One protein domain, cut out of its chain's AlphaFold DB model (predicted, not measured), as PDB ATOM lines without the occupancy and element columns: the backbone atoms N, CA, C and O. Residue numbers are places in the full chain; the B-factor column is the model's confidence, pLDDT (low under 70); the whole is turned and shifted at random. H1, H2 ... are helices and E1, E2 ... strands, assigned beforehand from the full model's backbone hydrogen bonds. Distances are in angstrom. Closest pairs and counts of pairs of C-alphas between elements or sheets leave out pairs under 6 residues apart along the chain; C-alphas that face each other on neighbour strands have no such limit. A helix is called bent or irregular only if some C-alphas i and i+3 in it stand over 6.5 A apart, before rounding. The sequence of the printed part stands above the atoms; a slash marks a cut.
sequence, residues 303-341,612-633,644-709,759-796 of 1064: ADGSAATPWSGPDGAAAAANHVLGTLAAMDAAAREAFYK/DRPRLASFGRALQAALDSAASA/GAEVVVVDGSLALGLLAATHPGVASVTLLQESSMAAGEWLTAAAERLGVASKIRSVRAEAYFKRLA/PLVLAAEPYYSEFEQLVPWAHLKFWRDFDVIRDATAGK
ATOM      1  N   ALA A 303     109.338 279.512 140.858       54.72
ATOM      2  CA  ALA A 303     110.651 280.079 140.540       54.72
ATOM      3  C   ALA A 303     110.681 280.707 139.133       54.72
ATOM      4  O   ALA A 303     111.416 281.662 138.886       54.72
ATOM      5  N   ASP A 304     109.821 280.216 138.242       49.25
ATOM      6  CA  ASP A 304     109.706 280.690 136.873       49.25
ATOM      7  C   ASP A 304     108.566 281.708 136.793       49.25
ATOM      8  O   ASP A 304     107.384 281.358 136.818       49.25
ATOM      9  N   GLY A 305     108.918 282.993 136.716       48.84
ATOM     10  CA  GLY A 305     107.984 284.108 136.544       48.84
ATOM     11  C   GLY A 305     107.332 284.139 135.159       48.84
ATOM     12  O   GLY A 305     107.433 285.145 134.457       48.84
ATOM     13  N   SER A 306     106.699 283.044 134.723       47.12
ATOM     14  CA  SER A 306     106.051 282.991 133.416       47.12
ATOM     15  C   SER A 306     104.906 284.002 133.383       47.12
ATOM     16  O   SER A 306     103.911 283.858 134.096       47.12
ATOM     17  N   ALA A 307     105.061 285.033 132.555       50.25
ATOM     18  CA  ALA A 307     104.003 285.979 132.244       50.25
ATOM     19  C   ALA A 307     102.741 285.230 131.788       50.25
ATOM     20  O   ALA A 307     102.844 284.206 131.115       50.25
ATOM     21  N   ALA A 308     101.570 285.756 132.160       50.56
ATOM     22  CA  ALA A 308     100.265 285.182 131.851       50.56
ATOM     23  C   ALA A 308     100.163 284.769 130.374       50.56
ATOM     24  O   ALA A 308     100.023 285.611 129.484       50.56
ATOM     25  N   THR A 309     100.210 283.467 130.103       54.22
ATOM     26  CA  THR A 309      99.665 282.930 128.863       54.22
ATOM     27  C   THR A 309      98.146 282.841 129.039       54.22
ATOM     28  O   THR A 309      97.672 282.416 130.096       54.22
ATOM     29  N   PRO A 310      97.345 283.275 128.052       57.72
ATOM     30  CA  PRO A 310      95.901 283.055 128.088       57.72
ATOM     31  C   PRO A 310      95.595 281.552 128.225       57.72
ATOM     32  O   PRO A 310      96.449 280.729 127.902       57.72
ATOM     33  N   TRP A 311      94.351 281.179 128.564       75.31
ATOM     34  CA  TRP A 311      93.826 279.795 128.472       75.31
ATOM     35  C   TRP A 311      94.026 279.127 127.077       75.31
ATOM     36  O   TRP A 311      93.596 278.002 126.851       75.31
ATOM     37  N   SER A 312      94.666 279.808 126.119       58.47
ATOM     38  CA  SER A 312      95.018 279.340 124.784       58.47
ATOM     39  C   SER A 312      96.201 278.366 124.781       58.47
ATOM     40  O   SER A 312      97.291 278.701 125.244       58.47
ATOM     41  N   GLY A 313      96.013 277.220 124.128       60.41
ATOM     42  CA  GLY A 313      97.041 276.193 123.945       60.41
ATOM     43  C   GLY A 313      96.811 274.964 124.835       60.41
ATOM     44  O   GLY A 313      95.931 274.986 125.693       60.41
ATOM     45  N   PRO A 314      97.582 273.881 124.633       54.50
ATOM     46  CA  PRO A 314      97.385 272.607 125.335       54.50
ATOM     47  C   PRO A 314      97.577 272.690 126.863       54.50
ATOM     48  O   PRO A 314      96.993 271.888 127.585       54.50
ATOM     49  N   ASP A 315      98.307 273.695 127.360       75.19
ATOM     50  CA  ASP A 315      98.643 273.855 128.787       75.19
ATOM     51  C   ASP A 315      97.891 275.007 129.489       75.19
ATOM     52  O   ASP A 315      98.256 275.416 130.594       75.19
ATOM     53  N   GLY A 316      96.827 275.546 128.876       83.62
ATOM     54  CA  GLY A 316      96.108 276.732 129.371       83.62
ATOM     55  C   GLY A 316      95.616 276.623 130.824       83.62
ATOM     56  O   GLY A 316      95.728 277.581 131.589       83.62
ATOM     57  N   ALA A 317      95.154 275.440 131.241       86.50
ATOM     58  CA  ALA A 317      94.712 275.184 132.615       86.50
ATOM     59  C   ALA A 317      95.856 275.267 133.644       86.50
ATOM     60  O   ALA A 317      95.669 275.797 134.739       86.50
ATOM     61  N   ALA A 318      97.048 274.770 133.299       87.94
ATOM     62  CA  ALA A 318      98.215 274.824 134.179       87.94
ATOM     63  C   ALA A 318      98.746 276.257 134.314       87.94
ATOM     64  O   ALA A 318      99.097 276.688 135.413       87.94
ATOM     65  N   ALA A 319      98.743 277.018 133.217       86.50
ATOM     66  CA  ALA A 319      99.092 278.434 133.233       86.50
ATOM     67  C   ALA A 319      98.134 279.251 134.117       86.50
ATOM     68  O   ALA A 319      98.586 280.019 134.968       86.50
ATOM     69  N   ALA A 320      96.821 279.037 133.980       89.06
ATOM     70  CA  ALA A 320      95.816 279.699 134.808       89.06
ATOM     71  C   ALA A 320      95.956 279.333 136.297       89.06
ATOM     72  O   ALA A 320      95.952 280.224 137.148       89.06
ATOM     73  N   ALA A 321      96.164 278.051 136.617       89.88
ATOM     74  CA  ALA A 321      96.427 277.596 137.983       89.88
ATOM     75  C   ALA A 321      97.681 278.259 138.577       89.88
ATOM     76  O   ALA A 321      97.653 278.760 139.701       89.88
ATOM     77  N   ASN A 322      98.769 278.333 137.805       89.12
ATOM     78  CA  ASN A 322      99.995 279.001 138.233       89.12
ATOM     79  C   ASN A 322      99.807 280.500 138.456       89.12
ATOM     80  O   ASN A 322     100.393 281.032 139.400       89.12
ATOM     81  N   HIS A 323      98.997 281.160 137.626       88.81
ATOM     82  CA  HIS A 323      98.674 282.571 137.780       88.81
ATOM     83  C   HIS A 323      97.875 282.822 139.063       88.81
ATOM     84  O   HIS A 323      98.295 283.640 139.876       88.81
ATOM     85  N   VAL A 324      96.801 282.059 139.299       91.38
ATOM     86  CA  VAL A 324      95.990 282.151 140.526       91.38
ATOM     87  C   VAL A 324      96.848 281.918 141.770       91.38
ATOM     88  O   VAL A 324      96.856 282.750 142.675       91.38
ATOM     89  N   LEU A 325      97.626 280.831 141.806       90.81
ATOM     90  CA  LEU A 325      98.477 280.513 142.956       90.81
ATOM     91  C   LEU A 325      99.643 281.490 143.118       90.81
ATOM     92  O   LEU A 325     100.057 281.758 144.239       90.81
ATOM     93  N   GLY A 326     100.171 282.044 142.025       90.50
ATOM     94  CA  GLY A 326     101.169 283.113 142.064       90.50
ATOM     95  C   GLY A 326     100.608 284.394 142.682       90.50
ATOM     96  O   GLY A 326     101.246 284.976 143.556       90.50
ATOM     97  N   THR A 327      99.393 284.793 142.294       91.12
ATOM     98  CA  THR A 327      98.694 285.940 142.888       91.12
ATOM     99  C   THR A 327      98.424 285.714 144.372       91.12
ATOM    100  O   THR A 327      98.765 286.576 145.178       91.12
ATOM    101  N   LEU A 328      97.885 284.551 144.753       91.69
ATOM    102  CA  LEU A 328      97.650 284.215 146.160       91.69
ATOM    103  C   LEU A 328      98.957 284.165 146.966       91.69
ATOM    104  O   LEU A 328      98.991 284.677 148.078       91.69
ATOM    105  N   ALA A 329     100.045 283.626 146.407       90.25
ATOM    106  CA  ALA A 329     101.349 283.594 147.070       90.25
ATOM    107  C   ALA A 329     101.950 284.990 147.278       90.25
ATOM    108  O   ALA A 329     102.501 285.263 148.342       90.25
ATOM    109  N   ALA A 330     101.835 285.884 146.292       89.19
ATOM    110  CA  ALA A 330     102.286 287.268 146.423       89.19
ATOM    111  C   ALA A 330     101.462 288.028 147.473       89.19
ATOM    112  O   ALA A 330     102.015 288.756 148.295       89.19
ATOM    113  N   MET A 331     100.144 287.812 147.483       90.06
ATOM    114  CA  MET A 331      99.255 288.360 148.504       90.06
ATOM    115  C   MET A 331      99.582 287.827 149.895       90.06
ATOM    116  O   MET A 331      99.615 288.607 150.835       90.06
ATOM    117  N   ASP A 332      99.856 286.528 150.031       88.88
ATOM    118  CA  ASP A 332     100.223 285.906 151.306       88.88
ATOM    119  C   ASP A 332     101.570 286.406 151.800       88.88
ATOM    120  O   ASP A 332     101.694 286.743 152.968       88.88
ATOM    121  N   ALA A 333     102.559 286.565 150.922       85.38
ATOM    122  CA  ALA A 333     103.813 287.216 151.282       85.38
ATOM    123  C   ALA A 333     103.591 288.650 151.799       85.38
ATOM    124  O   ALA A 333     104.095 288.986 152.867       85.38
ATOM    125  N   ALA A 334     102.779 289.459 151.108       85.00
ATOM    126  CA  ALA A 334     102.485 290.831 151.523       85.00
ATOM    127  C   ALA A 334     101.646 290.906 152.813       85.00
ATOM    128  O   ALA A 334     101.881 291.776 153.649       85.00
ATOM    129  N   ALA A 335     100.679 290.002 152.994       85.12
ATOM    130  CA  ALA A 335      99.888 289.888 154.216       85.12
ATOM    131  C   ALA A 335     100.774 289.463 155.390       85.12
ATOM    132  O   ALA A 335     100.705 290.069 156.451       85.12
ATOM    133  N   ARG A 336     101.673 288.490 155.190       81.38
ATOM    134  CA  ARG A 336     102.675 288.082 156.181       81.38
ATOM    135  C   ARG A 336     103.613 289.227 156.542       81.38
ATOM    136  O   ARG A 336     103.847 289.436 157.720       81.38
ATOM    137  N   GLU A 337     104.102 289.996 155.577       79.81
ATOM    138  CA  GLU A 337     104.953 291.163 155.847       79.81
ATOM    139  C   GLU A 337     104.203 292.279 156.599       79.81
ATOM    140  O   GLU A 337     104.749 292.894 157.513       79.81
ATOM    141  N   ALA A 338     102.941 292.538 156.244       79.62
ATOM    142  CA  ALA A 338     102.121 293.565 156.890       79.62
ATOM    143  C   ALA A 338     101.665 293.162 158.303       79.62
ATOM    144  O   ALA A 338     101.597 294.014 159.196       79.62
ATOM    145  N   PHE A 339     101.333 291.882 158.481       77.69
ATOM    146  CA  PHE A 339     100.884 291.302 159.740       77.69
ATOM    147  C   PHE A 339     102.074 291.116 160.681       77.69
ATOM    148  O   PHE A 339     102.129 291.762 161.723       77.69
ATOM    149  N   TYR A 340     103.081 290.347 160.259       73.06
ATOM    150  CA  TYR A 340     104.295 290.099 161.027       73.06
ATOM    151  C   TYR A 340     105.272 291.270 160.850       73.06
ATOM    152  O   TYR A 340     106.138 291.262 159.977       73.06
ATOM    153  N   LYS A 341     105.180 292.289 161.718       64.62
ATOM    154  CA  LYS A 341     105.995 293.533 161.691       64.62
ATOM    155  C   LYS A 341     107.495 293.350 162.009       64.62
ATOM    156  O   LYS A 341     108.137 294.257 162.538       64.62
ATOM    157  N   ASP A 612      99.258 272.876 145.891       86.62
ATOM    158  CA  ASP A 612      99.417 271.803 144.903       86.62
ATOM    159  C   ASP A 612      99.006 272.270 143.492       86.62
ATOM    160  O   ASP A 612      97.859 272.168 143.041       86.62
ATOM    161  N   ARG A 613      99.996 272.802 142.766       87.75
ATOM    162  CA  ARG A 613      99.842 273.313 141.394       87.75
ATOM    163  C   ARG A 613      99.350 272.236 140.408       87.75
ATOM    164  O   ARG A 613      98.385 272.523 139.692       87.75
ATOM    165  N   PRO A 614      99.950 271.024 140.325       87.81
ATOM    166  CA  PRO A 614      99.432 269.949 139.471       87.81
ATOM    167  C   PRO A 614      97.970 269.588 139.744       87.81
ATOM    168  O   PRO A 614      97.200 269.346 138.802       87.81
ATOM    169  N   ARG A 615      97.565 269.575 141.017       89.50
ATOM    170  CA  ARG A 615      96.184 269.301 141.412       89.50
ATOM    171  C   ARG A 615      95.237 270.391 140.925       89.50
ATOM    172  O   ARG A 615      94.284 270.070 140.216       89.50
ATOM    173  N   LEU A 616      95.528 271.669 141.182       90.12
ATOM    174  CA  LEU A 616      94.691 272.779 140.699       90.12
ATOM    175  C   LEU A 616      94.609 272.820 139.160       90.12
ATOM    176  O   LEU A 616      93.540 273.056 138.596       90.12
ATOM    177  N   ALA A 617      95.705 272.509 138.461       89.81
ATOM    178  CA  ALA A 617      95.706 272.382 137.003       89.81
ATOM    179  C   ALA A 617      94.764 271.267 136.507       89.81
ATOM    180  O   ALA A 617      94.132 271.409 135.459       89.81
ATOM    181  N   SER A 618      94.638 270.170 137.261       91.19
ATOM    182  CA  SER A 618      93.712 269.071 136.949       91.19
ATOM    183  C   SER A 618      92.253 269.506 137.066       91.19
ATOM    184  O   SER A 618      91.460 269.197 136.176       91.19
ATOM    185  N   PHE A 619      91.913 270.310 138.077       92.75
ATOM    186  CA  PHE A 619      90.596 270.948 138.173       92.75
ATOM    187  C   PHE A 619      90.340 271.952 137.045       92.75
ATOM    188  O   PHE A 619      89.230 272.020 136.528       92.75
ATOM    189  N   GLY A 620      91.363 272.682 136.593       92.50
ATOM    190  CA  GLY A 620      91.243 273.554 135.422       92.50
ATOM    191  C   GLY A 620      90.900 272.789 134.139       92.50
ATOM    192  O   GLY A 620      90.041 273.222 133.374       92.50
ATOM    193  N   ARG A 621      91.512 271.615 133.926       91.44
ATOM    194  CA  ARG A 621      91.156 270.724 132.805       91.44
ATOM    195  C   ARG A 621      89.744 270.152 132.950       91.44
ATOM    196  O   ARG A 621      89.025 270.068 131.960       91.44
ATOM    197  N   ALA A 622      89.334 269.805 134.169       92.31
ATOM    198  CA  ALA A 622      87.983 269.321 134.450       92.31
ATOM    199  C   ALA A 622      86.915 270.389 134.175       92.31
ATOM    200  O   ALA A 622      85.900 270.100 133.547       92.31
ATOM    201  N   LEU A 623      87.184 271.640 134.561       93.00
ATOM    202  CA  LEU A 623      86.332 272.779 134.238       93.00
ATOM    203  C   LEU A 623      86.169 272.943 132.725       93.00
ATOM    204  O   LEU A 623      85.042 273.072 132.254       93.00
ATOM    205  N   GLN A 624      87.268 272.906 131.966       90.19
ATOM    206  CA  GLN A 624      87.220 272.977 130.502       90.19
ATOM    207  C   GLN A 624      86.347 271.850 129.922       90.19
ATOM    208  O   GLN A 624      85.425 272.125 129.156       90.19
ATOM    209  N   ALA A 625      86.555 270.603 130.359       88.56
ATOM    210  CA  ALA A 625      85.761 269.460 129.908       88.56
ATOM    211  C   ALA A 625      84.262 269.599 130.245       88.56
ATOM    212  O   ALA A 625      83.401 269.293 129.416       88.56
ATOM    213  N   ALA A 626      83.928 270.098 131.439       89.56
ATOM    214  CA  ALA A 626      82.546 270.341 131.847       89.56
ATOM    215  C   ALA A 626      81.877 271.437 131.001       89.56
ATOM    216  O   ALA A 626      80.711 271.295 130.623       89.56
ATOM    217  N   LEU A 627      82.608 272.504 130.660       87.81
ATOM    218  CA  LEU A 627      82.128 273.574 129.782       87.81
ATOM    219  C   LEU A 627      81.866 273.068 128.357       87.81
ATOM    220  O   LEU A 627      80.816 273.376 127.791       87.81
ATOM    221  N   ASP A 628      82.769 272.254 127.807       85.75
ATOM    222  CA  ASP A 628      82.617 271.662 126.474       85.75
ATOM    223  C   ASP A 628      81.404 270.719 126.415       85.75
ATOM    224  O   ASP A 628      80.589 270.788 125.488       85.75
ATOM    225  N   SER A 629      81.217 269.900 127.456       82.62
ATOM    226  CA  SER A 629      80.040 269.038 127.604       82.62
ATOM    227  C   SER A 629      78.747 269.858 127.652       82.62
ATOM    228  O   SER A 629      77.799 269.582 126.910       82.62
ATOM    229  N   ALA A 630      78.712 270.915 128.466       77.69
ATOM    230  CA  ALA A 630      77.538 271.768 128.611       77.69
ATOM    231  C   ALA A 630      77.199 272.540 127.319       77.69
ATOM    232  O   ALA A 630      76.021 272.739 127.011       77.69
ATOM    233  N   ALA A 631      78.210 272.923 126.531       74.75
ATOM    234  CA  ALA A 631      78.028 273.532 125.215       74.75
ATOM    235  C   ALA A 631      77.445 272.538 124.195       74.75
ATOM    236  O   ALA A 631      76.511 272.887 123.468       74.75
ATOM    237  N   SER A 632      77.932 271.292 124.179       71.56
ATOM    238  CA  SER A 632      77.465 270.238 123.262       71.56
ATOM    239  C   SER A 632      76.008 269.810 123.493       71.56
ATOM    240  O   SER A 632      75.315 269.438 122.548       71.56
ATOM    241  N   ALA A 633      75.514 269.925 124.731       64.62
ATOM    242  CA  ALA A 633      74.124 269.640 125.089       64.62
ATOM    243  C   ALA A 633      73.133 270.729 124.621       64.62
ATOM    244  O   ALA A 633      71.919 270.514 124.636       64.62
ATOM    245  N   GLY A 644      78.245 282.717 128.049       80.31
ATOM    246  CA  GLY A 644      79.206 282.009 128.903       80.31
ATOM    247  C   GLY A 644      78.516 281.327 130.089       80.31
ATOM    248  O   GLY A 644      77.475 281.794 130.549       80.31
ATOM    249  N   ALA A 645      79.078 280.227 130.585       89.25
ATOM    250  CA  ALA A 645      78.443 279.406 131.615       89.25
ATOM    251  C   ALA A 645      78.402 280.095 132.990       89.25
ATOM    252  O   ALA A 645      79.271 280.903 133.334       89.25
ATOM    253  N   GLU A 646      77.409 279.737 133.803       92.31
ATOM    254  CA  GLU A 646      77.431 279.989 135.244       92.31
ATOM    255  C   GLU A 646      78.122 278.816 135.936       92.31
ATOM    256  O   GLU A 646      77.760 277.666 135.697       92.31
ATOM    257  N   VAL A 647      79.083 279.107 136.805       94.81
ATOM    258  CA  VAL A 647      79.745 278.117 137.654       94.81
ATOM    259  C   VAL A 647      79.296 278.333 139.095       94.81
ATOM    260  O   VAL A 647      79.272 279.468 139.578       94.81
ATOM    261  N   VAL A 648      78.950 277.259 139.792       93.94
ATOM    262  CA  VAL A 648      78.693 277.267 141.235       93.94
ATOM    263  C   VAL A 648      79.711 276.350 141.892       93.94
ATOM    264  O   VAL A 648      79.730 275.157 141.605       93.94
ATOM    265  N   VAL A 649      80.564 276.919 142.739       92.88
ATOM    266  CA  VAL A 649      81.547 276.175 143.530       92.88
ATOM    267  C   VAL A 649      80.942 275.931 144.903       92.88
ATOM    268  O   VAL A 649      80.642 276.884 145.618       92.88
ATOM    269  N   VAL A 650      80.688 274.668 145.228       87.69
ATOM    270  CA  VAL A 650      79.785 274.279 146.324       87.69
ATOM    271  C   VAL A 650      80.508 274.065 147.650       87.69
ATOM    272  O   VAL A 650      79.919 274.236 148.709       87.69
ATOM    273  N   ASP A 651      81.797 273.759 147.601       78.25
ATOM    274  CA  ASP A 651      82.631 273.538 148.780       78.25
ATOM    275  C   ASP A 651      83.323 274.788 149.313       78.25
ATOM    276  O   ASP A 651      84.102 274.730 150.261       78.25
ATOM    277  N   GLY A 652      83.049 275.937 148.701       76.38
ATOM    278  CA  GLY A 652      83.687 277.184 149.085       76.38
ATOM    279  C   GLY A 652      85.163 277.266 148.694       76.38
ATOM    280  O   GLY A 652      85.839 278.180 149.167       76.38
ATOM    281  N   SER A 653      85.675 276.384 147.819       87.00
ATOM    282  CA  SER A 653      87.083 276.422 147.411       87.00
ATOM    283  C   SER A 653      87.460 277.755 146.750       87.00
ATOM    284  O   SER A 653      87.081 278.071 145.613       87.00
ATOM    285  N   LEU A 654      88.280 278.531 147.467       87.25
ATOM    286  CA  LEU A 654      88.818 279.813 147.019       87.25
ATOM    287  C   LEU A 654      89.593 279.671 145.701       87.25
ATOM    288  O   LEU A 654      89.351 280.423 144.755       87.25
ATOM    289  N   ALA A 655      90.516 278.710 145.623       90.31
ATOM    290  CA  ALA A 655      91.368 278.530 144.451       90.31
ATOM    291  C   ALA A 655      90.566 278.087 143.225       90.31
ATOM    292  O   ALA A 655      90.768 278.634 142.138       90.31
ATOM    293  N   LEU A 656      89.623 277.156 143.393       92.69
ATOM    294  CA  LEU A 656      88.773 276.685 142.304       92.69
ATOM    295  C   LEU A 656      87.836 277.786 141.796       92.69
ATOM    296  O   LEU A 656      87.687 277.959 140.585       92.69
ATOM    297  N   GLY A 657      87.252 278.576 142.702       93.31
ATOM    298  CA  GLY A 657      86.424 279.728 142.348       93.31
ATOM    299  C   GLY A 657      87.190 280.766 141.530       93.31
ATOM    300  O   GLY A 657      86.737 281.168 140.454       93.31
ATOM    301  N   LEU A 658      88.375 281.167 141.999       94.50
ATOM    302  CA  LEU A 658      89.237 282.111 141.286       94.50
ATOM    303  C   LEU A 658      89.675 281.554 139.928       94.50
ATOM    304  O   LEU A 658      89.553 282.253 138.921       94.50
ATOM    305  N   LEU A 659      90.103 280.289 139.872       94.12
ATOM    306  CA  LEU A 659      90.465 279.610 138.628       94.12
ATOM    307  C   LEU A 659      89.313 279.650 137.621       94.12
ATOM    308  O   LEU A 659      89.519 280.069 136.479       94.12
ATOM    309  N   ALA A 660      88.099 279.300 138.047       95.12
ATOM    310  CA  ALA A 660      86.921 279.332 137.191       95.12
ATOM    311  C   ALA A 660      86.608 280.740 136.671       95.12
ATOM    312  O   ALA A 660      86.256 280.905 135.504       95.12
ATOM    313  N   ALA A 661      86.793 281.770 137.497       95.38
ATOM    314  CA  ALA A 661      86.534 283.152 137.108       95.38
ATOM    315  C   ALA A 661      87.511 283.664 136.030       95.38
ATOM    316  O   ALA A 661      87.123 284.489 135.196       95.38
ATOM    317  N   THR A 662      88.748 283.147 135.995       93.38
ATOM    318  CA  THR A 662      89.726 283.472 134.935       93.38
ATOM    319  C   THR A 662      89.381 282.855 133.577       93.38
ATOM    320  O   THR A 662      89.904 283.297 132.552       93.38
ATOM    321  N   HIS A 663      88.501 281.852 133.536       92.56
ATOM    322  CA  HIS A 663      88.176 281.145 132.304       92.56
ATOM    323  C   HIS A 663      87.341 282.027 131.348       92.56
ATOM    324  O   HIS A 663      86.326 282.609 131.754       92.56
ATOM    325  N   PRO A 664      87.697 282.126 130.051       89.44
ATOM    326  CA  PRO A 664      86.984 282.985 129.099       89.44
ATOM    327  C   PRO A 664      85.544 282.523 128.829       89.44
ATOM    328  O   PRO A 664      84.655 283.353 128.670       89.44
ATOM    329  N   GLY A 665      85.299 281.209 128.835       88.75
ATOM    330  CA  GLY A 665      83.968 280.605 128.684       88.75
ATOM    331  C   GLY A 665      83.042 280.715 129.907       88.75
ATOM    332  O   GLY A 665      81.895 280.279 129.832       88.75
ATOM    333  N   VAL A 666      83.508 281.287 131.026       92.75
ATOM    334  CA  VAL A 666      82.717 281.459 132.256       92.75
ATOM    335  C   VAL A 666      82.218 282.901 132.358       92.75
ATOM    336  O   VAL A 666      83.006 283.857 132.346       92.75
ATOM    337  N   ALA A 667      80.897 283.059 132.469       92.12
ATOM    338  CA  ALA A 667      80.231 284.352 132.611       92.12
ATOM    339  C   ALA A 667      80.141 284.808 134.070       92.12
ATOM    340  O   ALA A 667      80.313 285.992 134.351       92.12
ATOM    341  N   SER A 668      79.878 283.885 134.999       94.19
ATOM    342  CA  SER A 668      79.852 284.198 136.429       94.19
ATOM    343  C   SER A 668      80.160 282.981 137.291       94.19
ATOM    344  O   SER A 668      79.819 281.863 136.911       94.19
ATOM    345  N   VAL A 669      80.741 283.223 138.462       95.75
ATOM    346  CA  VAL A 669      81.057 282.235 139.493       95.75
ATOM    347  C   VAL A 669      80.319 282.606 140.778       95.75
ATOM    348  O   VAL A 669      80.399 283.742 141.248       95.75
ATOM    349  N   THR A 670      79.596 281.650 141.357       93.75
ATOM    350  CA  THR A 670      79.049 281.749 142.715       93.75
ATOM    351  C   THR A 670      79.796 280.772 143.608       93.75
ATOM    352  O   THR A 670      79.734 279.573 143.373       93.75
ATOM    353  N   LEU A 671      80.486 281.283 144.618       91.25
ATOM    354  CA  LEU A 671      81.115 280.487 145.663       91.25
ATOM    355  C   LEU A 671      80.109 280.318 146.806       91.25
ATOM    356  O   LEU A 671      79.662 281.322 147.368       91.25
ATOM    357  N   LEU A 672      79.711 279.085 147.113       88.38
ATOM    358  CA  LEU A 672      78.916 278.789 148.301       88.38
ATOM    359  C   LEU A 672      79.873 278.699 149.478       88.38
ATOM    360  O   LEU A 672      80.714 277.812 149.527       88.38
ATOM    361  N   GLN A 673      79.794 279.666 150.381       77.25
ATOM    362  CA  GLN A 673      80.714 279.750 151.502       77.25
ATOM    363  C   GLN A 673      79.949 280.149 152.758       77.25
ATOM    364  O   GLN A 673      79.109 281.058 152.738       77.25
ATOM    365  N   GLU A 674      80.273 279.489 153.863       68.56
ATOM    366  CA  GLU A 674      79.875 279.936 155.190       68.56
ATOM    367  C   GLU A 674      80.601 281.244 155.555       68.56
ATOM    368  O   GLU A 674      81.519 281.700 154.868       68.56
ATOM    369  N   SER A 675      80.142 281.914 156.612       55.44
ATOM    370  CA  SER A 675      80.440 283.332 156.894       55.44
ATOM    371  C   SER A 675      81.849 283.589 157.444       55.44
ATOM    372  O   SER A 675      81.999 284.265 158.458       55.44
ATOM    373  N   SER A 676      82.888 283.076 156.791       67.88
ATOM    374  CA  SER A 676      84.273 283.433 157.086       67.88
ATOM    375  C   SER A 676      84.586 284.811 156.504       67.88
ATOM    376  O   SER A 676      84.740 284.981 155.290       67.88
ATOM    377  N   MET A 677      84.677 285.805 157.393       61.41
ATOM    378  CA  MET A 677      85.121 287.164 157.062       61.41
ATOM    379  C   MET A 677      86.481 287.139 156.348       61.41
ATOM    380  O   MET A 677      86.626 287.761 155.298       61.41
ATOM    381  N   ALA A 678      87.436 286.351 156.858       73.00
ATOM    382  CA  ALA A 678      88.786 286.263 156.308       73.00
ATOM    383  C   ALA A 678      88.794 285.731 154.866       73.00
ATOM    384  O   ALA A 678      89.363 286.360 153.974       73.00
ATOM    385  N   ALA A 679      88.104 284.620 154.593       76.69
ATOM    386  CA  ALA A 679      88.049 284.060 153.242       76.69
ATOM    387  C   ALA A 679      87.327 284.992 152.244       76.69
ATOM    388  O   ALA A 679      87.719 285.072 151.080       76.69
ATOM    389  N   GLY A 680      86.325 285.759 152.695       81.75
ATOM    390  CA  GLY A 680      85.658 286.773 151.868       81.75
ATOM    391  C   GLY A 680      86.565 287.948 151.476       81.75
ATOM    392  O   GLY A 680      86.498 288.429 150.339       81.75
ATOM    393  N   GLU A 681      87.444 288.393 152.376       86.19
ATOM    394  CA  GLU A 681      88.441 289.431 152.082       86.19
ATOM    395  C   GLU A 681      89.505 288.928 151.103       86.19
ATOM    396  O   GLU A 681      89.805 289.605 150.114       86.19
ATOM    397  N   TRP A 682      90.002 287.708 151.326       89.19
ATOM    398  CA  TRP A 682      90.929 287.020 150.428       89.19
ATOM    399  C   TRP A 682      90.365 286.873 149.015       89.19
ATOM    400  O   TRP A 682      91.033 287.234 148.044       89.19
ATOM    401  N   LEU A 683      89.117 286.414 148.894       89.81
ATOM    402  CA  LEU A 683      88.419 286.290 147.617       89.81
ATOM    403  C   LEU A 683      88.332 287.631 146.890       89.81
ATOM    404  O   LEU A 683      88.678 287.714 145.712       89.81
ATOM    405  N   THR A 684      87.877 288.673 147.588       89.38
ATOM    406  CA  THR A 684      87.684 290.009 147.008       89.38
ATOM    407  C   THR A 684      89.005 290.565 146.481       89.38
ATOM    408  O   THR A 684      89.102 290.938 145.312       89.38
ATOM    409  N   ALA A 685      90.044 290.547 147.318       90.88
ATOM    410  CA  ALA A 685      91.356 291.081 146.972       90.88
ATOM    411  C   ALA A 685      92.037 290.296 145.838       90.88
ATOM    412  O   ALA A 685      92.663 290.888 144.956       90.88
ATOM    413  N   ALA A 686      91.903 288.966 145.828       92.06
ATOM    414  CA  ALA A 686      92.453 288.134 144.763       92.06
ATOM    415  C   ALA A 686      91.702 288.347 143.441       92.06
ATOM    416  O   ALA A 686      92.328 288.482 142.389       92.06
ATOM    417  N   ALA A 687      90.370 288.440 143.483       93.19
ATOM    418  CA  ALA A 687      89.548 288.660 142.299       93.19
ATOM    419  C   ALA A 687      89.811 290.023 141.641       93.19
ATOM    420  O   ALA A 687      89.794 290.120 140.413       93.19
ATOM    421  N   GLU A 688      90.077 291.071 142.425       92.38
ATOM    422  CA  GLU A 688      90.491 292.382 141.909       92.38
ATOM    423  C   GLU A 688      91.836 292.301 141.178       92.38
ATOM    424  O   GLU A 688      91.929 292.734 140.028       92.38
ATOM    425  N   ARG A 689      92.855 291.686 141.796       90.56
ATOM    426  CA  ARG A 689      94.195 291.527 141.200       90.56
ATOM    427  C   ARG A 689      94.195 290.661 139.941       90.56
ATOM    428  O   ARG A 689      94.962 290.920 139.021       90.56
ATOM    429  N   LEU A 690      93.319 289.662 139.890       91.25
ATOM    430  CA  LEU A 690      93.119 288.808 138.719       91.25
ATOM    431  C   LEU A 690      92.222 289.459 137.649       91.25
ATOM    432  O   LEU A 690      92.055 288.895 136.570       91.25
ATOM    433  N   GLY A 691      91.622 290.626 137.919       92.94
ATOM    434  CA  GLY A 691      90.726 291.313 136.984       92.94
ATOM    435  C   GLY A 691      89.376 290.612 136.777       92.94
ATOM    436  O   GLY A 691      88.732 290.798 135.745       92.94
ATOM    437  N   VAL A 692      88.936 289.802 137.744       94.44
ATOM    438  CA  VAL A 692      87.730 288.956 137.669       94.44
ATOM    439  C   VAL A 692      86.671 289.290 138.724       94.44
ATOM    440  O   VAL A 692      85.663 288.593 138.817       94.44
ATOM    441  N   ALA A 693      86.840 290.374 139.490       93.12
ATOM    442  CA  ALA A 693      85.907 290.801 140.543       93.12
ATOM    443  C   ALA A 693      84.449 290.980 140.070       93.12
ATOM    444  O   ALA A 693      83.518 290.786 140.842       93.12
ATOM    445  N   SER A 694      84.224 291.299 138.792       94.06
ATOM    446  CA  SER A 694      82.874 291.401 138.214       94.06
ATOM    447  C   SER A 694      82.214 290.047 137.925       94.06
ATOM    448  O   SER A 694      81.000 289.994 137.720       94.06
ATOM    449  N   LYS A 695      82.991 288.959 137.892       93.81
ATOM    450  CA  LYS A 695      82.518 287.607 137.575       93.81
ATOM    451  C   LYS A 695      82.228 286.769 138.812       93.81
ATOM    452  O   LYS A 695      81.355 285.909 138.736       93.81
ATOM    453  N   ILE A 696      82.941 286.975 139.918       94.75
ATOM    454  CA  ILE A 696      82.884 286.099 141.097       94.75
ATOM    455  C   ILE A 696      82.205 286.763 142.293       94.75
ATOM    456  O   ILE A 696      82.367 287.953 142.539       94.75
ATOM    457  N   ARG A 697      81.432 285.978 143.048       91.88
ATOM    458  CA  ARG A 697      80.794 286.397 144.304       91.88
ATOM    459  C   ARG A 697      80.715 285.235 145.290       91.88
ATOM    460  O   ARG A 697      80.508 284.101 144.862       91.88
ATOM    461  N   SER A 698      80.797 285.534 146.582       89.69
ATOM    462  CA  SER A 698      80.514 284.582 147.663       89.69
ATOM    463  C   SER A 698      79.091 284.773 148.192       89.69
ATOM    464  O   SER A 698      78.603 285.905 148.285       89.69
ATOM    465  N   VAL A 699      78.387 283.673 148.470       88.12
ATOM    466  CA  VAL A 699      76.998 283.657 148.948       88.12
ATOM    467  C   VAL A 699      76.823 282.516 149.952       88.12
ATOM    468  O   VAL A 699      77.320 281.418 149.728       88.12
ATOM    469  N   ARG A 700      76.053 282.743 151.026       85.56
ATOM    470  CA  ARG A 700      75.630 281.657 151.930       85.56
ATOM    471  C   ARG A 700      74.745 280.648 151.201       85.56
ATOM    472  O   ARG A 700      73.846 281.060 150.455       85.56
ATOM    473  N   ALA A 701      74.936 279.359 151.467       83.19
ATOM    474  CA  ALA A 701      74.185 278.284 150.821       83.19
ATOM    475  C   ALA A 701      72.661 278.482 150.947       83.19
ATOM    476  O   ALA A 701      71.951 278.468 149.941       83.19
ATOM    477  N   GLU A 702      72.139 278.829 152.131       83.56
ATOM    478  CA  GLU A 702      70.694 279.021 152.333       83.56
ATOM    479  C   GLU A 702      70.149 280.207 151.539       83.56
ATOM    480  O   GLU A 702      69.019 280.171 151.048       83.56
ATOM    481  N   ALA A 703      70.930 281.283 151.418       83.56
ATOM    482  CA  ALA A 703      70.540 282.447 150.629       83.56
ATOM    483  C   ALA A 703      70.491 282.097 149.135       83.56
ATOM    484  O   ALA A 703      69.573 282.524 148.426       83.56
ATOM    485  N   TYR A 704      71.439 281.281 148.669       85.56
ATOM    486  CA  TYR A 704      71.448 280.765 147.308       85.56
ATOM    487  C   TYR A 704      70.250 279.839 147.046       85.56
ATOM    488  O   TYR A 704      69.511 280.059 146.083       85.56
ATOM    489  N   PHE A 705      69.972 278.885 147.938       85.19
ATOM    490  CA  PHE A 705      68.831 277.969 147.817       85.19
ATOM    491  C   PHE A 705      67.484 278.694 147.877       85.19
ATOM    492  O   PHE A 705      66.609 278.435 147.052       85.19
ATOM    493  N   LYS A 706      67.322 279.682 148.768       83.50
ATOM    494  CA  LYS A 706      66.125 280.543 148.798       83.50
ATOM    495  C   LYS A 706      65.934 281.288 147.481       83.50
ATOM    496  O   LYS A 706      64.812 281.375 146.989       83.50
ATOM    497  N   ARG A 707      67.013 281.801 146.879       81.94
ATOM    498  CA  ARG A 707      66.961 282.473 145.572       81.94
ATOM    499  C   ARG A 707      66.591 281.511 144.442       81.94
ATOM    500  O   ARG A 707      65.837 281.905 143.554       81.94
ATOM    501  N   LEU A 708      67.108 280.281 144.467       77.94
ATOM    502  CA  LEU A 708      66.733 279.237 143.512       77.94
ATOM    503  C   LEU A 708      65.240 278.897 143.619       77.94
ATOM    504  O   LEU A 708      64.559 278.869 142.596       77.94
ATOM    505  N   ALA A 709      64.722 278.737 144.840       73.88
ATOM    506  CA  ALA A 709      63.311 278.450 145.102       73.88
ATOM    507  C   ALA A 709      62.371 279.626 144.765       73.88
ATOM    508  O   ALA A 709      61.236 279.413 144.348       73.88
ATOM    509  N   PRO A 759      74.238 277.737 130.372       84.00
ATOM    510  CA  PRO A 759      74.673 276.466 130.952       84.00
ATOM    511  C   PRO A 759      75.072 276.610 132.431       84.00
ATOM    512  O   PRO A 759      75.522 277.683 132.847       84.00
ATOM    513  N   LEU A 760      74.859 275.569 133.241       89.62
ATOM    514  CA  LEU A 760      75.295 275.521 134.643       89.62
ATOM    515  C   LEU A 760      76.398 274.480 134.808       89.62
ATOM    516  O   LEU A 760      76.236 273.343 134.373       89.62
ATOM    517  N   VAL A 761      77.474 274.856 135.487       92.12
ATOM    518  CA  VAL A 761      78.514 273.932 135.939       92.12
ATOM    519  C   VAL A 761      78.547 273.940 137.462       92.12
ATOM    520  O   VAL A 761      78.724 274.995 138.071       92.12
ATOM    521  N   LEU A 762      78.372 272.775 138.076       92.88
ATOM    522  CA  LEU A 762      78.590 272.568 139.506       92.88
ATOM    523  C   LEU A 762      80.013 272.058 139.717       92.88
ATOM    524  O   LEU A 762      80.446 271.121 139.052       92.88
ATOM    525  N   ALA A 763      80.755 272.693 140.608       93.56
ATOM    526  CA  ALA A 763      82.157 272.395 140.831       93.56
ATOM    527  C   ALA A 763      82.415 272.176 142.323       93.56
ATOM    528  O   ALA A 763      81.909 272.920 143.164       93.56
ATOM    529  N   ALA A 764      83.221 271.172 142.637       91.12
ATOM    530  CA  ALA A 764      83.799 270.967 143.955       91.12
ATOM    531  C   ALA A 764      85.235 270.448 143.805       91.12
ATOM    532  O   ALA A 764      85.567 269.738 142.853       91.12
ATOM    533  N   GLU A 765      86.081 270.811 144.756       83.88
ATOM    534  CA  GLU A 765      87.448 270.346 144.963       83.88
ATOM    535  C   GLU A 765      87.530 269.085 145.857       83.88
ATOM    536  O   GLU A 765      88.607 268.507 146.027       83.88
ATOM    537  N   PRO A 766      86.378 268.521 146.256       71.44
ATOM    538  CA  PRO A 766      86.154 267.802 147.520       71.44
ATOM    539  C   PRO A 766      87.123 268.144 148.651       71.44
ATOM    540  O   PRO A 766      87.871 267.290 149.127       71.44
ATOM    541  N   TYR A 767      87.125 269.404 149.076       67.44
ATOM    542  CA  TYR A 767      87.943 269.814 150.202       67.44
ATOM    543  C   TYR A 767      87.274 270.893 151.030       67.44
ATOM    544  O   TYR A 767      86.935 271.961 150.534       67.44
ATOM    545  N   TYR A 768      87.133 270.597 152.312       62.53
ATOM    546  CA  TYR A 768      86.516 271.473 153.287       62.53
ATOM    547  C   TYR A 768      87.463 271.587 154.460       62.53
ATOM    548  O   TYR A 768      87.718 270.583 155.126       62.53
ATOM    549  N   SER A 769      87.956 272.797 154.720       60.44
ATOM    550  CA  SER A 769      88.897 273.025 155.817       60.44
ATOM    551  C   SER A 769      88.317 272.624 157.181       60.44
ATOM    552  O   SER A 769      89.022 272.166 158.071       60.44
ATOM    553  N   GLU A 770      86.993 272.723 157.326       61.38
ATOM    554  CA  GLU A 770      86.260 272.313 158.530       61.38
ATOM    555  C   GLU A 770      86.235 270.788 158.748       61.38
ATOM    556  O   GLU A 770      85.997 270.336 159.864       61.38
ATOM    557  N   PHE A 771      86.506 269.991 157.708       61.09
ATOM    558  CA  PHE A 771      86.480 268.523 157.756       61.09
ATOM    559  C   PHE A 771      87.875 267.891 157.628       61.09
ATOM    560  O   PHE A 771      87.977 266.681 157.465       61.09
ATOM    561  N   GLU A 772      88.955 268.674 157.718       60.41
ATOM    562  CA  GLU A 772      90.336 268.190 157.535       60.41
ATOM    563  C   GLU A 772      90.763 267.089 158.510       60.41
ATOM    564  O   GLU A 772      91.648 266.303 158.188       60.41
ATOM    565  N   GLN A 773      90.149 267.039 159.693       66.38
ATOM    566  CA  GLN A 773      90.443 266.050 160.736       66.38
ATOM    567  C   GLN A 773      89.429 264.897 160.768       66.38
ATOM    568  O   GLN A 773      89.419 264.106 161.706       66.38
ATOM    569  N   LEU A 774      88.546 264.813 159.768       79.62
ATOM    570  CA  LEU A 774      87.537 263.765 159.662       79.62
ATOM    571  C   LEU A 774      87.936 262.708 158.628       79.62
ATOM    572  O   LEU A 774      88.933 262.821 157.913       79.62
ATOM    573  N   VAL A 775      87.141 261.643 158.569       85.25
ATOM    574  CA  VAL A 775      87.305 260.572 157.585       85.25
ATOM    575  C   VAL A 775      87.207 261.112 156.147       85.25
ATOM    576  O   VAL A 775      86.458 262.059 155.894       85.25
ATOM    577  N   PRO A 776      87.906 260.511 155.163       87.31
ATOM    578  CA  PRO A 776      88.057 261.101 153.826       87.31
ATOM    579  C   PRO A 776      86.750 261.336 153.054       87.31
ATOM    580  O   PRO A 776      86.696 262.181 152.158       87.31
ATOM    581  N   TRP A 777      85.701 260.574 153.365       88.69
ATOM    582  CA  TRP A 777      84.380 260.708 152.750       88.69
ATOM    583  C   TRP A 777      83.501 261.778 153.404       88.69
ATOM    584  O   TRP A 777      82.485 262.132 152.817       88.69
ATOM    585  N   ALA A 778      83.909 262.392 154.523       84.81
ATOM    586  CA  ALA A 778      83.194 263.533 155.107       84.81
ATOM    587  C   ALA A 778      83.065 264.709 154.118       84.81
ATOM    588  O   ALA A 778      82.111 265.488 154.170       84.81
ATOM    589  N   HIS A 779      83.989 264.804 153.158       82.25
ATOM    590  CA  HIS A 779      83.926 265.781 152.077       82.25
ATOM    591  C   HIS A 779      82.778 265.529 151.083       82.25
ATOM    592  O   HIS A 779      82.446 266.449 150.345       82.25
ATOM    593  N   LEU A 780      82.113 264.365 151.073       85.31
ATOM    594  CA  LEU A 780      80.946 264.094 150.213       85.31
ATOM    595  C   LEU A 780      79.726 264.966 150.547       85.31
ATOM    596  O   LEU A 780      78.790 265.024 149.752       85.31
ATOM    597  N   LYS A 781      79.742 265.716 151.657       77.06
ATOM    598  CA  LYS A 781      78.672 266.662 152.011       77.06
ATOM    599  C   LYS A 781      78.380 267.707 150.922       77.06
ATOM    600  O   LYS A 781      77.227 268.133 150.835       77.06
ATOM    601  N   PHE A 782      79.341 268.052 150.044       80.75
ATOM    602  CA  PHE A 782      79.080 268.932 148.880       80.75
ATOM    603  C   PHE A 782      77.943 268.413 147.995       80.75
ATOM    604  O   PHE A 782      77.292 269.167 147.272       80.75
ATOM    605  N   TRP A 783      77.712 267.105 148.012       82.19
ATOM    606  CA  TRP A 783      76.794 266.458 147.099       82.19
ATOM    607  C   TRP A 783      75.336 266.736 147.427       82.19
ATOM    608  O   TRP A 783      74.527 266.937 146.524       82.19
ATOM    609  N   ARG A 784      74.993 266.837 148.714       81.00
ATOM    610  CA  ARG A 784      73.641 267.231 149.125       81.00
ATOM    611  C   ARG A 784      73.246 268.559 148.478       81.00
ATOM    612  O   ARG A 784      72.123 268.730 148.010       81.00
ATOM    613  N   ASP A 785      74.205 269.469 148.380       85.06
ATOM    614  CA  ASP A 785      74.017 270.760 147.739       85.06
ATOM    615  C   ASP A 785      73.955 270.635 146.204       85.06
ATOM    616  O   ASP A 785      73.146 271.323 145.577       85.06
ATOM    617  N   PHE A 786      74.715 269.719 145.578       87.38
ATOM    618  CA  PHE A 786      74.544 269.385 144.151       87.38
ATOM    619  C   PHE A 786      73.104 268.945 143.852       87.38
ATOM    620  O   PHE A 786      72.497 269.434 142.894       87.38
ATOM    621  N   ASP A 787      72.543 268.069 144.684       85.50
ATOM    622  CA  ASP A 787      71.190 267.534 144.528       85.50
ATOM    623  C   ASP A 787      70.121 268.615 144.662       85.50
ATOM    624  O   ASP A 787      69.262 268.742 143.784       85.50
ATOM    625  N   VAL A 788      70.223 269.464 145.686       85.56
ATOM    626  CA  VAL A 788      69.310 270.601 145.882       85.56
ATOM    627  C   VAL A 788      69.318 271.535 144.665       85.56
ATOM    628  O   VAL A 788      68.261 271.976 144.201       85.56
ATOM    629  N   ILE A 789      70.495 271.833 144.108       87.00
ATOM    630  CA  ILE A 789      70.627 272.732 142.952       87.00
ATOM    631  C   ILE A 789      70.100 272.069 141.673       87.00
ATOM    632  O   ILE A 789      69.429 272.716 140.857       87.00
ATOM    633  N   ARG A 790      70.367 270.776 141.481       85.00
ATOM    634  CA  ARG A 790      69.909 270.011 140.317       85.00
ATOM    635  C   ARG A 790      68.388 269.858 140.302       85.00
ATOM    636  O   ARG A 790      67.766 270.138 139.279       85.00
ATOM    637  N   ASP A 791      67.769 269.548 141.439       83.31
ATOM    638  CA  ASP A 791      66.308 269.470 141.566       83.31
ATOM    639  C   ASP A 791      65.629 270.805 141.242       83.31
ATOM    640  O   ASP A 791      64.663 270.863 140.468       83.31
ATOM    641  N   ALA A 792      66.181 271.902 141.769       81.31
ATOM    642  CA  ALA A 792      65.678 273.244 141.503       81.31
ATOM    643  C   ALA A 792      65.795 273.639 140.018       81.31
ATOM    644  O   ALA A 792      64.957 274.381 139.502       81.31
ATOM    645  N   THR A 793      66.814 273.145 139.307       77.69
ATOM    646  CA  THR A 793      67.050 273.455 137.884       77.69
ATOM    647  C   THR A 793      66.309 272.529 136.916       77.69
ATOM    648  O   THR A 793      66.036 272.938 135.785       77.69
ATOM    649  N   ALA A 794      65.909 271.335 137.364       72.25
ATOM    650  CA  ALA A 794      65.077 270.390 136.617       72.25
ATOM    651  C   ALA A 794      63.566 270.719 136.658       72.25
ATOM    652  O   ALA A 794      62.779 270.071 135.969       72.25
ATOM    653  N   GLY A 795      63.142 271.713 137.450       58.88
ATOM    654  CA  GLY A 795      61.741 272.148 137.547       58.88
ATOM    655  C   GLY A 795      60.851 271.270 138.439       58.88
ATOM    656  O   GLY A 795      59.629 271.422 138.418       58.88
ATOM    657  N   LYS A 796      61.430 270.370 139.245       50.16
ATOM    658  CA  LYS A 796      60.697 269.553 140.224       50.16
ATOM    659  C   LYS A 796      60.563 270.313 141.549       50.16
ATOM    660  O   LYS A 796      61.328 270.105 142.480       50.16
TER     661      LYS A 796
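What this domain is: This is residues 303 to 341, 612 to 633, 644 to 709 and 759 to 796 of the 1064 residues of an uncharacterized protein of Edaphochlamys debaryana (UniProt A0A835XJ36). A small twisted sheet of four parallel strands forms the core, with H2, H3 and H4 over one face and H5 and H6 on the other, in three layers. The long helix H1 crosses the outside of H2, H3 and H4, away from the sheet, and residues 333 to 341 stick out, of which 333 to 339 belong to H1. The printed part has 165 residues with six named helices and four named strands, in the order H1 H2 E1 H3 E2 H4 E3 H5 E4 H6; the sheet's order is E3 E2 E1 E4 and the class is mixed, helices and strands. It is compact, with a radius of gyration of the C-alphas of 16.1 A and spans of 52 by 38 by 32 A.

How they stand to each other: In the sheet, E2, residues 666 to 672, and E1, residues 645 to 649, are inner strands; N 670 and O 647 are 2.8 A apart, within hydrogen-bond range. The edge strand E3, residues 696 to 699, is parallel to E2, with N 671 and O 697 at 2.8 A. The other edge strand, E4, residues 760 to 763, is parallel to E1, with N 761 and O 646 at 2.8 A. H3, residues 654 to 662, runs along the strands at a height over the sheet of 8.3 A. H4, residues 677 to 689, touches H3 at a shallow tilt of 26 degrees, the closest C-alphas being those of Leu 654 and Leu 683, 6.5 A apart. E1, H3, E2 and E2, H4, E3 are strand-helix-strand units, a helix between two parallel neighbour strands, with right-handed crossovers. H2, residues 613 to 632, is on the sheet at a height of 8.4 A, and touches H3 with residues 616 to 623 alone, the closest C-alphas being those of Gly 620 and Leu 659, 6.9 A apart. H1, residues 316 to 339, is not on the sheet; with residues 317 to 325 alone it touches H2 at a steep tilt of 48 degrees, the closest C-alphas being those of Ala 318 and Ala 617, 4.5 A apart. H6, residues 776 to 793, is on the face opposite to H3 at a height of 9.6 A, and is only just irregular: C-alphas 779 and 782 are 6.6 A apart. H5, residues 701 to 709, touches H6 at a shallow tilt of 23 degrees, the closest C-alphas being those of Leu 708 and Ala 792, 6.4 A apart. Every O i to N i+4 pair is within hydrogen-bond range in H1, H2, H3, H4 and H5, and 8 of 14 in H6.

Where its parts are: H1 is 34.0 A long from C-alpha 316 at (96.108, 276.732, 129.371), H6 29.1 A, H2 29.0 A, H4 18.8 A and E2 16.7 A. H6 ends at C-alpha 793, (67.050, 273.455, 137.884).

The domain as a whole: The two C-alphas farthest apart are those of Lys 341 and Lys 796, 55.6 A. Three cuts leave gaps between C-alphas of 28.2 A from 341 to 612, 13.9 A from 633 to 644 and 18.3 A from 709 to 759. Of the links that are printed whole, E4 to H6 is long, with 12 residues. The mean pLDDT of the printed part is 82.5; 26 residues are under 70, among them 303 to 310 and 767 to 773.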